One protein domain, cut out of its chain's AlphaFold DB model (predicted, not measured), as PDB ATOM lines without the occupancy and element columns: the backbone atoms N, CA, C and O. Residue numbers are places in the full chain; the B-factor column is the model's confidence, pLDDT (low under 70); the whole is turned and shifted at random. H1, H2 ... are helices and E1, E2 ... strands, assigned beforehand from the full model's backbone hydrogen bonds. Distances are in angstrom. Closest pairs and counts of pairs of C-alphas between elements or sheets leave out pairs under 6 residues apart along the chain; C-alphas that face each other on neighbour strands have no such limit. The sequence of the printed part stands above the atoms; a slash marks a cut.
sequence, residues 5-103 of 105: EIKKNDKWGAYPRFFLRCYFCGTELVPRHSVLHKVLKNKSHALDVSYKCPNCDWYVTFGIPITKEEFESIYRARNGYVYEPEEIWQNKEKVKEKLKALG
ATOM      1  N   GLU A   5      59.272  25.009  35.783       95.31
ATOM      2  CA  GLU A   5      59.378  24.630  37.183       95.31
ATOM      3  C   GLU A   5      58.670  23.288  37.388       95.31
ATOM      4  O   GLU A   5      57.468  23.177  37.152       95.31
ATOM      5  N   ILE A   6      59.419  22.271  37.818       95.00
ATOM      6  CA  ILE A   6      58.861  20.959  38.151       95.00
ATOM      7  C   ILE A   6      58.353  20.998  39.590       95.00
ATOM      8  O   ILE A   6      59.127  21.251  40.514       95.00
ATOM      9  N   LYS A   7      57.064  20.716  39.785       93.38
ATOM     10  CA  LYS A   7      56.437  20.620  41.101       93.38
ATOM     11  C   LYS A   7      56.174  19.161  41.445       93.38
ATOM     12  O   LYS A   7      55.379  18.469  40.814       93.38
ATOM     13  N   LYS A   8      56.883  18.689  42.466       90.12
ATOM     14  CA  LYS A   8      56.691  17.360  43.050       90.12
ATOM     15  C   LYS A   8      55.330  17.291  43.742       90.12
ATOM     16  O   LYS A   8      54.885  18.281  44.313       90.12
ATOM     17  N   ASN A   9      54.707  16.116  43.719       88.69
ATOM     18  CA  ASN A   9      53.398  15.844  44.324       88.69
ATOM     19  C   ASN A   9      52.252  16.766  43.849       88.69
ATOM     20  O   ASN A   9      51.309  17.015  44.596       88.69
ATOM     21  N   ASP A  10      52.337  17.284  42.624       89.81
ATOM     22  CA  ASP A  10      51.386  18.253  42.079       89.81
ATOM     23  C   ASP A  10      50.471  17.650  40.992       89.81
ATOM     24  O   ASP A  10      50.859  16.716  40.281       89.81
ATOM     25  N   LYS A  11      49.262  18.221  40.839       85.50
ATOM     26  CA  LYS A  11      48.240  17.805  39.856       85.50
ATOM     27  C   LYS A  11      48.704  17.947  38.404       85.50
ATOM     28  O   LYS A  11      48.227  17.193  37.564       85.50
ATOM     29  N   TRP A  12      49.572  18.893  38.075       90.06
ATOM     30  CA  TRP A  12      50.068  19.161  36.721       90.06
ATOM     31  C   TRP A  12      51.534  18.767  36.547       90.06
ATOM     32  O   TRP A  12      51.955  18.407  35.449       90.06
ATOM     33  N   GLY A  13      52.307  18.790  37.629       92.75
ATOM     34  CA  GLY A  13      53.696  18.342  37.685       92.75
ATOM     35  C   GLY A  13      54.709  19.353  37.149       92.75
ATOM     36  O   GLY A  13      55.839  19.380  37.631       92.75
ATOM     37  N   ALA A  14      54.337  20.212  36.196       94.44
ATOM     38  CA  ALA A  14      55.202  21.281  35.710       94.44
ATOM     39  C   ALA A  14      54.428  22.535  35.304       94.44
ATOM     40  O   ALA A  14      53.341  22.453  34.736       94.44
ATOM     41  N   TYR A  15      55.047  23.690  35.552       94.75
ATOM     42  CA  TYR A  15      54.504  25.006  35.224       94.75
ATOM     43  C   TYR A  15      55.547  25.856  34.494       94.75
ATOM     44  O   TYR A  15      56.733  25.800  34.837       94.75
ATOM     45  N   PRO A  16      55.143  26.643  33.485       95.00
ATOM     46  CA  PRO A  16      56.058  27.528  32.789       95.00
ATOM     47  C   PRO A  16      56.444  28.684  33.717       95.00
ATOM     48  O   PRO A  16      55.625  29.187  34.483       95.00
ATOM     49  N   ARG A  17      57.690  29.150  33.621       94.88
ATOM     50  CA  ARG A  17      58.162  30.340  34.359       94.88
ATOM     51  C   ARG A  17      57.796  31.665  33.674       94.88
ATOM     52  O   ARG A  17      58.366  32.705  33.985       94.88
ATOM     53  N   PHE A  18      56.903  31.611  32.693       92.62
ATOM     54  CA  PHE A  18      56.499  32.717  31.835       92.62
ATOM     55  C   PHE A  18      55.059  32.501  31.364       92.62
ATOM     56  O   PHE A  18      54.550  31.380  31.382       92.62
ATOM     57  N   PHE A  19      54.412  33.573  30.916       93.25
ATOM     58  CA  PHE A  19      53.058  33.504  30.378       93.25
ATOM     59  C   PHE A  19      53.051  32.847  28.999       93.25
ATOM     60  O   PHE A  19      53.730  33.302  28.076       93.25
ATOM     61  N   LEU A  20      52.246  31.798  28.846       95.75
ATOM     62  CA  LEU A  20      51.999  31.175  27.552       95.75
ATOM     63  C   LEU A  20      50.872  31.919  26.841       95.75
ATOM     64  O   LEU A  20      49.773  32.044  27.373       95.75
ATOM     65  N   ARG A  21      51.131  32.395  25.621       97.25
ATOM     66  CA  ARG A  21      50.144  33.102  24.797       97.25
ATOM     67  C   ARG A  21      49.802  32.306  23.548       97.25
ATOM     68  O   ARG A  21      50.652  31.637  22.964       97.25
ATOM     69  N   CYS A  22      48.546  32.402  23.134       96.12
ATOM     70  CA  CYS A  22      48.064  31.833  21.891       96.12
ATOM     71  C   CYS A  22      48.751  32.498  20.704       96.12
ATOM     72  O   CYS A  22      48.705  33.720  20.568       96.12
ATOM     73  N   TYR A  23      49.314  31.681  19.816       96.12
ATOM     74  CA  TYR A  23      49.967  32.164  18.605       96.12
ATOM     75  C   TYR A  23      49.007  32.917  17.668       96.12
ATOM     76  O   TYR A  23      49.405  33.879  17.022       96.12
ATOM     77  N   PHE A  24      47.731  32.517  17.622       95.50
ATOM     78  CA  PHE A  24      46.751  33.087  16.691       95.50
ATOM     79  C   PHE A  24      46.059  34.352  17.202       95.50
ATOM     80  O   PHE A  24      45.793  35.254  16.417       95.50
ATOM     81  N   CYS A  25      45.727  34.424  18.496       94.19
ATOM     82  CA  CYS A  25      44.916  35.523  19.040       94.19
ATOM     83  C   CYS A  25      45.522  36.222  20.266       94.19
ATOM     84  O   CYS A  25      44.874  37.085  20.850       94.19
ATOM     85  N   GLY A  26      46.723  35.837  20.711       96.62
ATOM     86  CA  GLY A  26      47.432  36.477  21.829       96.62
ATOM     87  C   GLY A  26      46.858  36.228  23.232       96.62
ATOM     88  O   GLY A  26      47.495  36.610  24.220       96.62
ATOM     89  N   THR A  27      45.692  35.577  23.336       95.25
ATOM     90  CA  THR A  27      45.044  35.182  24.599       95.25
ATOM     91  C   THR A  27      45.946  34.255  25.410       95.25
ATOM     92  O   THR A  27      46.609  33.389  24.841       95.25
ATOM     93  N   GLU A  28      45.967  34.419  26.730       95.69
ATOM     94  CA  GLU A  28      46.711  33.530  27.624       95.69
ATOM     95  C   GLU A  28      46.168  32.095  27.553       95.69
ATOM     96  O   GLU A  28      44.956  31.868  27.505       95.69
ATOM     97  N   LEU A  29      47.077  31.125  27.481       94.38
ATOM     98  CA  LEU A  29      46.716  29.716  27.445       94.38
ATOM     99  C   LEU A  29      46.497  29.188  28.855       94.38
ATOM    100  O   LEU A  29      47.237  29.540  29.770       94.38
ATOM    101  N   VAL A  30      45.558  28.256  29.006       92.31
ATOM    102  CA  VAL A  30      45.291  27.624  30.304       92.31
ATOM    103  C   VAL A  30      45.538  26.106  30.259       92.31
ATOM    104  O   VAL A  30      45.441  25.503  29.180       92.31
ATOM    105  N   PRO A  31      45.941  25.481  31.386       92.56
ATOM    106  CA  PRO A  31      46.290  24.060  31.430       92.56
ATOM    107  C   PRO A  31      45.115  23.169  31.024       92.56
ATOM    108  O   PRO A  31      44.001  23.333  31.517       92.56
ATOM    109  N   ARG A  32      45.359  22.200  30.140       92.31
ATOM    110  CA  ARG A  32      44.319  21.298  29.621       92.31
ATOM    111  C   ARG A  32      44.554  19.847  30.002       92.31
ATOM    112  O   ARG A  32      43.594  19.146  30.332       92.31
ATOM    113  N   HIS A  33      45.792  19.393  29.882       93.56
ATOM    114  CA  HIS A  33      46.136  17.982  29.981       93.56
ATOM    115  C   HIS A  33      47.610  17.809  30.342       93.56
ATOM    116  O   HIS A  33      48.439  18.629  29.964       93.56
ATOM    117  N   SER A  34      47.953  16.759  31.081       95.50
ATOM    118  CA  SER A  34      49.345  16.428  31.343       95.50
ATOM    119  C   SER A  34      49.558  14.935  31.583       95.50
ATOM    120  O   SER A  34      48.753  14.305  32.266       95.50
ATOM    121  N   VAL A  35      50.652  14.392  31.036       95.81
ATOM    122  CA  VAL A  35      50.957  12.952  30.989       95.81
ATOM    123  C   VAL A  35      52.418  12.687  31.282       95.81
ATOM    124  O   VAL A  35      53.312  13.351  30.767       95.81
ATOM    125  N   LEU A  36      52.659  11.657  32.075       95.44
ATOM    126  CA  LEU A  36      53.973  11.092  32.296       95.44
ATOM    127  C   LEU A  36      54.289  10.020  31.249       95.44
ATOM    128  O   LEU A  36      53.533   9.070  31.052       95.44
ATOM    129  N   HIS A  37      55.464  10.128  30.637       93.69
ATOM    130  CA  HIS A  37      55.971   9.186  29.650       93.69
ATOM    131  C   HIS A  37      57.241   8.498  30.144       93.69
ATOM    132  O   HIS A  37      58.152   9.126  30.692       93.69
ATOM    133  N   LYS A  38      57.328   7.192  29.880       91.38
ATOM    134  CA  LYS A  38      58.552   6.405  30.025       91.38
ATOM    135  C   LYS A  38      59.049   6.022  28.638       91.38
ATOM    136  O   LYS A  38      58.406   5.255  27.926       91.38
ATOM    137  N   VAL A  39      60.203   6.549  28.249       84.44
ATOM    138  CA  VAL A  39      60.807   6.277  26.946       84.44
ATOM    139  C   VAL A  39      61.565   4.956  27.032       84.44
ATOM    140  O   VAL A  39      62.653   4.879  27.606       84.44
ATOM    141  N   LEU A  40      60.985   3.898  26.460       79.81
ATOM    142  CA  LEU A  40      61.487   2.525  26.597       79.81
ATOM    143  C   LEU A  40      62.934   2.356  26.109       79.81
ATOM    144  O   LEU A  40      63.724   1.690  26.773       79.81
ATOM    145  N   LYS A  41      63.295   3.003  24.993       80.25
ATOM    146  CA  LYS A  41      64.605   2.841  24.342       80.25
ATOM    147  C   LYS A  41      65.777   3.292  25.220       80.25
ATOM    148  O   LYS A  41      66.786   2.601  25.291       80.25
ATOM    149  N   ASN A  42      65.623   4.421  25.914       81.88
ATOM    150  CA  ASN A  42      66.710   5.057  26.669       81.88
ATOM    151  C   ASN A  42      66.478   5.037  28.187       81.88
ATOM    152  O   ASN A  42      67.249   5.639  28.929       81.88
ATOM    153  N   LYS A  43      65.402   4.388  28.657       85.81
ATOM    154  CA  LYS A  43      64.954   4.416  30.062       85.81
ATOM    155  C   LYS A  43      64.814   5.843  30.624       85.81
ATOM    156  O   LYS A  43      64.943   6.049  31.830       85.81
ATOM    157  N   SER A  44      64.560   6.824  29.756       92.00
ATOM    158  CA  SER A  44      64.358   8.219  30.140       92.00
ATOM    159  C   SER A  44      62.892   8.489  30.467       92.00
ATOM    160  O   SER A  44      61.996   7.729  30.088       92.00
ATOM    161  N   HIS A  45      62.656   9.573  31.198       94.88
ATOM    162  CA  HIS A  45      61.330   9.987  31.627       94.88
ATOM    163  C   HIS A  45      61.033  11.372  31.061       94.88
ATOM    164  O   HIS A  45      61.917  12.229  30.973       94.88
ATOM    165  N   ALA A  46      59.790  11.570  30.651       94.81
ATOM    166  CA  ALA A  46      59.304  12.846  30.165       94.81
ATOM    167  C   ALA A  46      57.933  13.140  30.769       94.81
ATOM    168  O   ALA A  46      57.214  12.242  31.207       94.81
ATOM    169  N   LEU A  47      57.606  14.419  30.806       95.25
ATOM    170  CA  LEU A  47      56.321  14.941  31.214       95.25
ATOM    171  C   LEU A  47      55.818  15.831  30.091       95.25
ATOM    172  O   LEU A  47      56.416  16.867  29.809       95.25
ATOM    173  N   ASP A  48      54.702  15.441  29.502       96.44
ATOM    174  CA  ASP A  48      53.988  16.276  28.560       96.44
ATOM    175  C   ASP A  48      52.989  17.120  29.346       96.44
ATOM    176  O   ASP A  48      52.202  16.618  30.154       96.44
ATOM    177  N   VAL A  49      53.030  18.429  29.132       95.50
ATOM    178  CA  VAL A  49      52.017  19.368  29.619       95.50
ATOM    179  C   VAL A  49      51.419  20.073  28.424       95.50
ATOM    180  O   VAL A  49      52.117  20.556  27.535       95.50
ATOM    181  N   SER A  50      50.100  20.097  28.388       96.06
ATOM    182  CA  SER A  50      49.340  20.630  27.279       96.06
ATOM    183  C   SER A  50      48.468  21.771  27.748       96.06
ATOM    184  O   SER A  50      47.798  21.694  28.781       96.06
ATOM    185  N   TYR A  51      48.467  22.817  26.943       94.81
ATOM    186  CA  TYR A  51      47.740  24.044  27.175       94.81
ATOM    187  C   TYR A  51      46.802  24.285  26.004       94.81
ATOM    188  O   TYR A  51      47.094  23.915  24.864       94.81
ATOM    189  N   LYS A  52      45.665  24.908  26.289       93.81
ATOM    190  CA  LYS A  52      44.677  25.237  25.270       93.81
ATOM    191  C   LYS A  52      44.275  26.707  25.375       93.81
ATOM    192  O   LYS A  52      44.290  27.306  26.447       93.81
ATOM    193  N   CYS A  53      43.975  27.316  24.237       92.44
ATOM    194  CA  CYS A  53      43.464  28.673  24.171       92.44
ATOM    195  C   CYS A  53      41.956  28.654  24.455       92.44
ATOM    196  O   CYS A  53      41.225  27.995  23.710       92.44
ATOM    197  N   PRO A  54      41.460  29.390  25.463       88.31
ATOM    198  CA  PRO A  54      40.028  29.430  25.761       88.31
ATOM    199  C   PRO A  54      39.213  30.208  24.712       88.31
ATOM    200  O   PRO A  54      37.991  30.102  24.680       88.31
ATOM    201  N   ASN A  55      39.863  30.992  23.845       86.75
ATOM    202  CA  ASN A  55      39.179  31.807  22.842       86.75
ATOM    203  C   ASN A  55      39.004  31.089  21.490       86.75
ATOM    204  O   ASN A  55      37.901  31.049  20.940       86.75
ATOM    205  N   CYS A  56      40.094  30.537  20.944       86.56
ATOM    206  CA  CYS A  56      40.127  29.946  19.598       86.56
ATOM    207  C   CYS A  56      40.381  28.432  19.577       86.56
ATOM    208  O   CYS A  56      40.582  27.869  18.507       86.56
ATOM    209  N   ASP A  57      40.400  27.781  20.742       89.25
ATOM    210  CA  ASP A  57      40.601  26.337  20.902       89.25
ATOM    211  C   ASP A  57      41.971  25.787  20.463       89.25
ATOM    212  O   ASP A  57      42.182  24.575  20.542       89.25
ATOM    213  N   TRP A  58      42.928  26.643  20.077       92.56
ATOM    214  CA  TRP A  58      44.288  26.204  19.753       92.56
ATOM    215  C   TRP A  58      44.911  25.422  20.911       92.56
ATOM    216  O   TRP A  58      44.901  25.885  22.051       92.56
ATOM    217  N   TYR A  59      45.464  24.254  20.604       94.00
ATOM    218  CA  TYR A  59      46.033  23.316  21.562       94.00
ATOM    219  C   TYR A  59      47.519  23.114  21.270       94.00
ATOM    220  O   TYR A  59      47.910  22.944  20.116       94.00
ATOM    221  N   VAL A  60      48.342  23.112  22.317       96.12
ATOM    222  CA  VAL A  60      49.790  22.922  22.214       96.12
ATOM    223  C   VAL A  60      50.303  22.059  23.363       96.12
ATOM    224  O   VAL A  60      49.882  22.228  24.508       96.12
ATOM    225  N   THR A  61      51.228  21.151  23.052       96.75
ATOM    226  CA  THR A  61      51.887  20.259  24.015       96.75
ATOM    227  C   THR A  61      53.371  20.580  24.102       96.75
ATOM    228  O   THR A  61      54.029  20.782  23.083       96.75
ATOM    229  N   PHE A  62      53.905  20.567  25.320       95.69
ATOM    230  CA  PHE A  62      55.325  20.721  25.600       95.69
ATOM    231  C   PHE A  62      55.848  19.464  26.287       95.69
ATOM    232  O   PHE A  62      55.398  19.134  27.383       95.69
ATOM    233  N   GLY A  63      56.807  18.792  25.650       94.69
ATOM    234  CA  GLY A  63      57.506  17.650  26.230       94.69
ATOM    235  C   GLY A  63      58.693  18.102  27.071       94.69
ATOM    236  O   GLY A  63      59.623  18.737  26.568       94.69
ATOM    237  N   ILE A  64      58.661  17.788  28.362       94.44
ATOM    238  CA  ILE A  64      59.653  18.233  29.339       94.44
ATOM    239  C   ILE A  64      60.442  17.013  29.821       94.44
ATOM    240  O   ILE A  64      59.854  16.110  30.419       94.44
ATOM    241  N   PRO A  65      61.768  16.953  29.607       93.94
ATOM    242  CA  PRO A  65      62.578  15.893  30.188       93.94
ATOM    243  C   PRO A  65      62.616  16.051  31.711       93.94
ATOM    244  O   PRO A  65      62.915  17.133  32.226       93.94
ATOM    245  N   ILE A  66      62.343  14.963  32.427       94.50
ATOM    246  CA  ILE A  66      62.322  14.924  33.893       94.50
ATOM    247  C   ILE A  66      63.183  13.777  34.415       94.50
ATOM    248  O   ILE A  66      63.457  12.802  33.708       94.50
ATOM    249  N   THR A  67      63.639  13.889  35.659       94.56
ATOM    250  CA  THR A  67      64.373  12.802  36.311       94.56
ATOM    251  C   THR A  67      63.427  11.676  36.726       94.56
ATOM    252  O   THR A  67      62.202  11.825  36.753       94.56
ATOM    253  N   LYS A  68      63.999  10.521  37.078       94.12
ATOM    254  CA  LYS A  68      63.232   9.389  37.603       94.12
ATOM    255  C   LYS A  68      62.537   9.750  38.924       94.12
ATOM    256  O   LYS A  68      61.386   9.381  39.125       94.12
ATOM    257  N   GLU A  69      63.200  10.506  39.797       94.38
ATOM    258  CA  GLU A  69      62.651  10.924  41.092       94.38
ATOM    259  C   GLU A  69      61.474  11.896  40.922       94.38
ATOM    260  O   GLU A  69      60.471  11.795  41.629       94.38
ATOM    261  N   GLU A  70      61.580  12.833  39.971       95.19
ATOM    262  CA  GLU A  70      60.486  13.736  39.591       95.19
ATOM    263  C   GLU A  70      59.295  12.938  39.041       95.19
ATOM    264  O   GLU A  70      58.164  13.134  39.491       95.19
ATOM    265  N   PHE A  71      59.556  11.984  38.138       94.75
ATOM    266  CA  PHE A  71      58.534  11.104  37.569       94.75
ATOM    267  C   PHE A  71      57.792  10.327  38.655       94.75
ATOM    268  O   PHE A  71      56.567  10.366  38.709       94.75
ATOM    269  N   GLU A  72      58.514   9.640  39.542       93.50
ATOM    270  CA  GLU A  72      57.908   8.812  40.585       93.50
ATOM    271  C   GLU A  72      57.095   9.633  41.588       93.50
ATOM    272  O   GLU A  72      56.047   9.176  42.040       93.50
ATOM    273  N   SER A  73      57.557  10.836  41.941       94.00
ATOM    274  CA  SER A  73      56.816  11.733  42.833       94.00
ATOM    275  C   SER A  73      55.505  12.197  42.202       94.00
ATOM    276  O   SER A  73      54.458  12.126  42.842       94.00
ATOM    277  N   ILE A  74      55.535  12.628  40.939       94.12
ATOM    278  CA  ILE A  74      54.327  13.068  40.231       94.12
ATOM    279  C   ILE A  74      53.390  11.875  39.995       94.12
ATOM    280  O   ILE A  74      52.181  11.993  40.185       94.12
ATOM    281  N   TYR A  75      53.930  10.707  39.636       92.44
ATOM    282  CA  TYR A  75      53.147   9.493  39.406       92.44
ATOM    283  C   TYR A  75      52.355   9.093  40.653       92.44
ATOM    284  O   TYR A  75      51.155   8.833  40.557       92.44
ATOM    285  N   ARG A  76      52.997   9.120  41.830       91.19
ATOM    286  CA  ARG A  76      52.346   8.824  43.117       91.19
ATOM    287  C   ARG A  76      51.194   9.773  43.444       91.19
ATOM    288  O   ARG A  76      50.261   9.354  44.114       91.19
ATOM    289  N   ALA A  77      51.246  11.021  42.982       89.00
ATOM    290  CA  ALA A  77      50.219  12.013  43.286       89.00
ATOM    291  C   ALA A  77      48.981  11.941  42.378       89.00
ATOM    292  O   ALA A  77      47.898  12.309  42.822       89.00
ATOM    293  N   ARG A  78      49.115  11.497  41.115       86.50
ATOM    294  CA  ARG A  78      48.015  11.592  40.129       86.50
ATOM    295  C   ARG A  78      47.896  10.454  39.106       86.50
ATOM    296  O   ARG A  78      47.254  10.630  38.081       86.50
ATOM    297  N   ASN A  79      48.506   9.297  39.359       82.81
ATOM    298  CA  ASN A  79      48.419   8.089  38.521       82.81
ATOM    299  C   ASN A  79      48.680   8.314  37.011       82.81
ATOM    300  O   ASN A  79      47.913   7.897  36.146       82.81
ATOM    301  N   GLY A  80      49.796   8.967  36.686       81.88
ATOM    302  CA  GLY A  80      50.334   9.016  35.320       81.88
ATOM    303  C   GLY A  80      49.754  10.094  34.399       81.88
ATOM    304  O   GLY A  80      50.516  10.648  33.611       81.88
ATOM    305  N   TYR A  81      48.470  10.441  34.501       88.62
ATOM    306  CA  TYR A  81      47.860  11.473  33.655       88.62
ATOM    307  C   TYR A  81      46.758  12.254  34.370       88.62
ATOM    308  O   TYR A  81      46.070  11.736  35.242       88.62
ATOM    309  N   VAL A  82      46.562  13.508  33.958       91.31
ATOM    310  CA  VAL A  82      45.445  14.352  34.394       91.31
ATOM    311  C   VAL A  82      44.901  15.143  33.221       91.31
ATOM    312  O   VAL A  82      45.653  15.787  32.489       91.31
ATOM    313  N   TYR A  83      43.578  15.147  33.102       88.38
ATOM    314  CA  TYR A  83      42.826  16.054  32.245       88.38
ATOM    315  C   TYR A  83      42.063  17.057  33.101       88.38
ATOM    316  O   TYR A  83      41.507  16.705  34.140       88.38
ATOM    317  N   GLU A  84      41.999  18.301  32.634       84.81
ATOM    318  CA  GLU A  84      41.017  19.238  33.170       84.81
ATOM    319  C   GLU A  84      39.596  18.768  32.792       84.81
ATOM    320  O   GLU A  84      39.405  18.330  31.651       84.81
ATOM    321  N   PRO A  85      38.610  18.824  33.702       80.06
ATOM    322  CA  PRO A  85      37.229  18.465  33.388       80.06
ATOM    323  C   PRO A  85      36.691  19.214  32.162       80.06
ATOM    324  O   PRO A  85      37.005  20.389  31.943       80.06
ATOM    325  N   GLU A  86      35.899  18.536  31.329       71.69
ATOM    326  CA  GLU A  86      35.367  19.132  30.097       71.69
ATOM    327  C   GLU A  86      34.402  20.282  30.377       71.69
ATOM    328  O   GLU A  86      34.331  21.222  29.589       71.69
ATOM    329  N   GLU A  87      33.712  20.247  31.515       72.69
ATOM    330  CA  GLU A  87      32.766  21.264  31.976       72.69
ATOM    331  C   GLU A  87      33.424  22.637  32.128       72.69
ATOM    332  O   GLU A  87      32.781  23.661  31.922       72.69
ATOM    333  N   ILE A  88      34.721  22.659  32.443       70.06
ATOM    334  CA  ILE A  88      35.508  23.887  32.597       70.06
ATOM    335  C   ILE A  88      35.855  24.495  31.229       70.06
ATOM    336  O   ILE A  88      36.083  25.697  31.111       70.06
ATOM    337  N   TRP A  89      35.872  23.677  30.175       68.00
ATOM    338  CA  TRP A  89      36.319  24.065  28.837       68.00
ATOM    339  C   TRP A  89      35.196  24.239  27.822       68.00
ATOM    340  O   TRP A  89      35.344  25.001  26.865       68.00
ATOM    341  N   GLN A  90      34.097  23.505  27.965       66.94
ATOM    342  CA  GLN A  90      33.026  23.511  26.984       66.94
ATOM    343  C   GLN A  90      32.024  24.621  27.282       66.94
ATOM    344  O   GLN A  90      31.097  24.450  28.070       66.94
ATOM    345  N   ASN A  91      32.109  25.713  26.523       71.50
ATOM    346  CA  ASN A  91      30.908  26.481  26.219       71.50
ATOM    347  C   ASN A  91      30.090  25.679  25.190       71.50
ATOM    348  O   ASN A  91      30.246  25.847  23.976       71.50
ATOM    349  N   LYS A  92      29.280  24.734  25.690       71.06
ATOM    350  CA  LYS A  92      28.502  23.793  24.867       71.06
ATOM    351  C   LYS A  92      27.625  24.506  23.838       71.06
ATOM    352  O   LYS A  92      27.439  23.987  22.742       71.06
ATOM    353  N   GLU A  93      27.133  25.699  24.160       79.06
ATOM    354  CA  GLU A  93      26.312  26.513  23.261       79.06
ATOM    355  C   GLU A  93      27.122  26.997  22.058       79.06
ATOM    356  O   GLU A  93      26.749  26.723  20.919       79.06
ATOM    357  N   LYS A  94      28.299  27.588  22.292       77.00
ATOM    358  CA  LYS A  94      29.185  28.056  21.215       77.00
ATOM    359  C   LYS A  94      29.682  26.911  20.327       77.00
ATOM    360  O   LYS A  94      29.838  27.079  19.118       77.00
ATOM    361  N   VAL A  95      29.942  25.734  20.905       78.88
ATOM    362  CA  VAL A  95      30.307  24.534  20.127       78.88
ATOM    363  C   VAL A  95      29.129  24.082  19.264       78.88
ATOM    364  O   VAL A  95      29.304  23.847  18.070       78.88
ATOM    365  N   LYS A  96      27.924  24.021  19.837       83.06
ATOM    366  CA  LYS A  96      26.695  23.664  19.123       83.06
ATOM    367  C   LYS A  96      26.414  24.616  17.960       83.06
ATOM    368  O   LYS A  96      26.088  24.149  16.876       83.06
ATOM    369  N   GLU A  97      26.572  25.924  18.149       86.31
ATOM    370  CA  GLU A  97      26.418  26.926  17.084       86.31
ATOM    371  C   GLU A  97      27.385  26.689  15.918       86.31
ATOM    372  O   GLU A  97      26.960  26.665  14.763       86.31
ATOM    373  N   LYS A  98      28.670  26.443  16.211       81.81
ATOM    374  CA  LYS A  98      29.677  26.133  15.183       81.81
ATOM    375  C   LYS A  98      29.347  24.843  14.430       81.81
ATOM    376  O   LYS A  98      29.456  24.809  13.209       81.81
ATOM    377  N   LEU A  99      28.940  23.790  15.141       86.50
ATOM    378  CA  LEU A  99      28.585  22.510  14.520       86.50
ATOM    379  C   LEU A  99      27.331  22.631  13.648       86.50
ATOM    380  O   LEU A  99      27.335  22.118  12.531       86.50
ATOM    381  N   LYS A 100      26.312  23.373  14.102       91.69
ATOM    382  CA  LYS A 100      25.120  23.700  13.303       91.69
ATOM    383  C   LYS A 100      25.477  24.441  12.017       91.69
ATOM    384  O   LYS A 100      25.005  24.066  10.951       91.69
ATOM    385  N   ALA A 101      26.335  25.461  12.097       90.50
ATOM    386  CA  ALA A 101      26.771  26.228  10.926       90.50
ATOM    387  C   ALA A 101      27.511  25.371   9.880       90.50
ATOM    388  O   ALA A 101      27.515  25.705   8.699       90.50
ATOM    389  N   LEU A 102      28.114  24.262  10.310       90.75
ATOM    390  CA  LEU A 102      28.794  23.291   9.456       90.75
ATOM    391  C   LEU A 102      27.901  22.095   9.056       90.75
ATOM    392  O   LEU A 102      28.376  21.201   8.362       90.75
ATOM    393  N   GLY A 103      26.633  22.056   9.485       93.25
ATOM    394  CA  GLY A 103      25.680  20.981   9.171       93.25
ATOM    395  C   GLY A 103      25.852  19.689   9.981       93.25
ATOM    396  O   GLY A 103      25.275  18.667   9.625       93.25
TER     397      GLY A 103
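What this domain is: This is residues 5 to 103 of the 105 residues of an uncharacterized protein of Thermodesulfobacteria bacterium (UniProt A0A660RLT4). Picture a twisted sheet of three long antiparallel strands, E4, E3 and E2, with the short E5 added at the edge beside E2, one helix, H1, packed slantwise over one face, and a tail that leaves the body after E5. The first residues fold back as a small loop over the same face as H1, residues 5 to 6 pairing with residues 14 to 15 of E1; residues 92 to 103, with H3, stick out at the far end and add to the length. You have 99 printed residues, with five named strands and three named helices in the order E1 E2 E3 E4 H1 E5 H2 H3. The sheet's order is E4 E3 E2 E5, antiparallel throughout, and the class is mixed, helices and strands. The whole is loose, with a radius of gyration of the C-alphas of 15.9 A, and elongated, spanning 48 by 26 by 25 A.

Where its parts are: Start at Glu 5, C-alpha at (59.378, 24.630, 37.183), and go on to E1, residues 14 to 16. After residues 17 to 29, which hold no named element, find C-alpha 30 at (45.291, 27.624, 30.304); from there E2 runs through residues 30 to 39, 26.6 A long. E3, residues 44 to 52, comes back over 26.5 A, and E4, residues 59 to 66, covers 22.1 A. H1 follows at residues 68 to 78, 15.6 A long, beginning at C-alpha 68 at (63.232, 9.389, 37.603). Next come E5, residues 81 to 83, and H2, residues 86 to 89. H3, residues 92 to 101, is 14.3 A long and ends at C-alpha 101 at (26.771, 26.228, 10.926).

How they stand to each other: Begin with the twisted sheet, where E2, E3 and E4 form a meander, each strand the antiparallel neighbour of the one before. E2 and E3 are a hairpin at 162 degrees between directions; look for N 35 and O 48, 2.9 A apart, and N 46 and O 37, also 2.9 A. E3 and E4 are a hairpin at 155 degrees, with N 49 and O 62 at 3.0 A. E5 is antiparallel to E2 at 162 degrees, with N 34 and O 82 at 2.9 A; E4 and E5 are the edge strands. With H1 on one face, the domain has two layers, a sheet and a helix. H1 lies over E3 and E2 at a height over the sheet of 9.2 A, slantwise to the strands, at 50 degrees to E2 on the local plane; the closest C-alphas of E3 and H1 are those of His 45 and Lys 68, 6.3 A apart. E1 pairs with no named strand; its closest C-alpha to E3 is that of Ala 14, 7.1 A from that of Val 49. H2 only grazes the sheet, with its residues 86 to 89. H3 is not on the sheet, and H2 and H3 are apart. In H1 and H3 every O i to N i+4 pair is within hydrogen-bond range, while H2, with 4 residues, is too short for such a pair.

The domain as a whole: The two C-alphas farthest apart are those of Glu 69 and Gly 103, at 49.9 A. Residues 92 to 103, of which 92 to 101 belong to H3, stand free; the body without them spans 38 by 24 by 23 A. The link from E1 to E2, 13 residues, is long. The printed part has no cut. The mean pLDDT of the printed part is 89.8, and residues 89 to 90 are under 70 in this model.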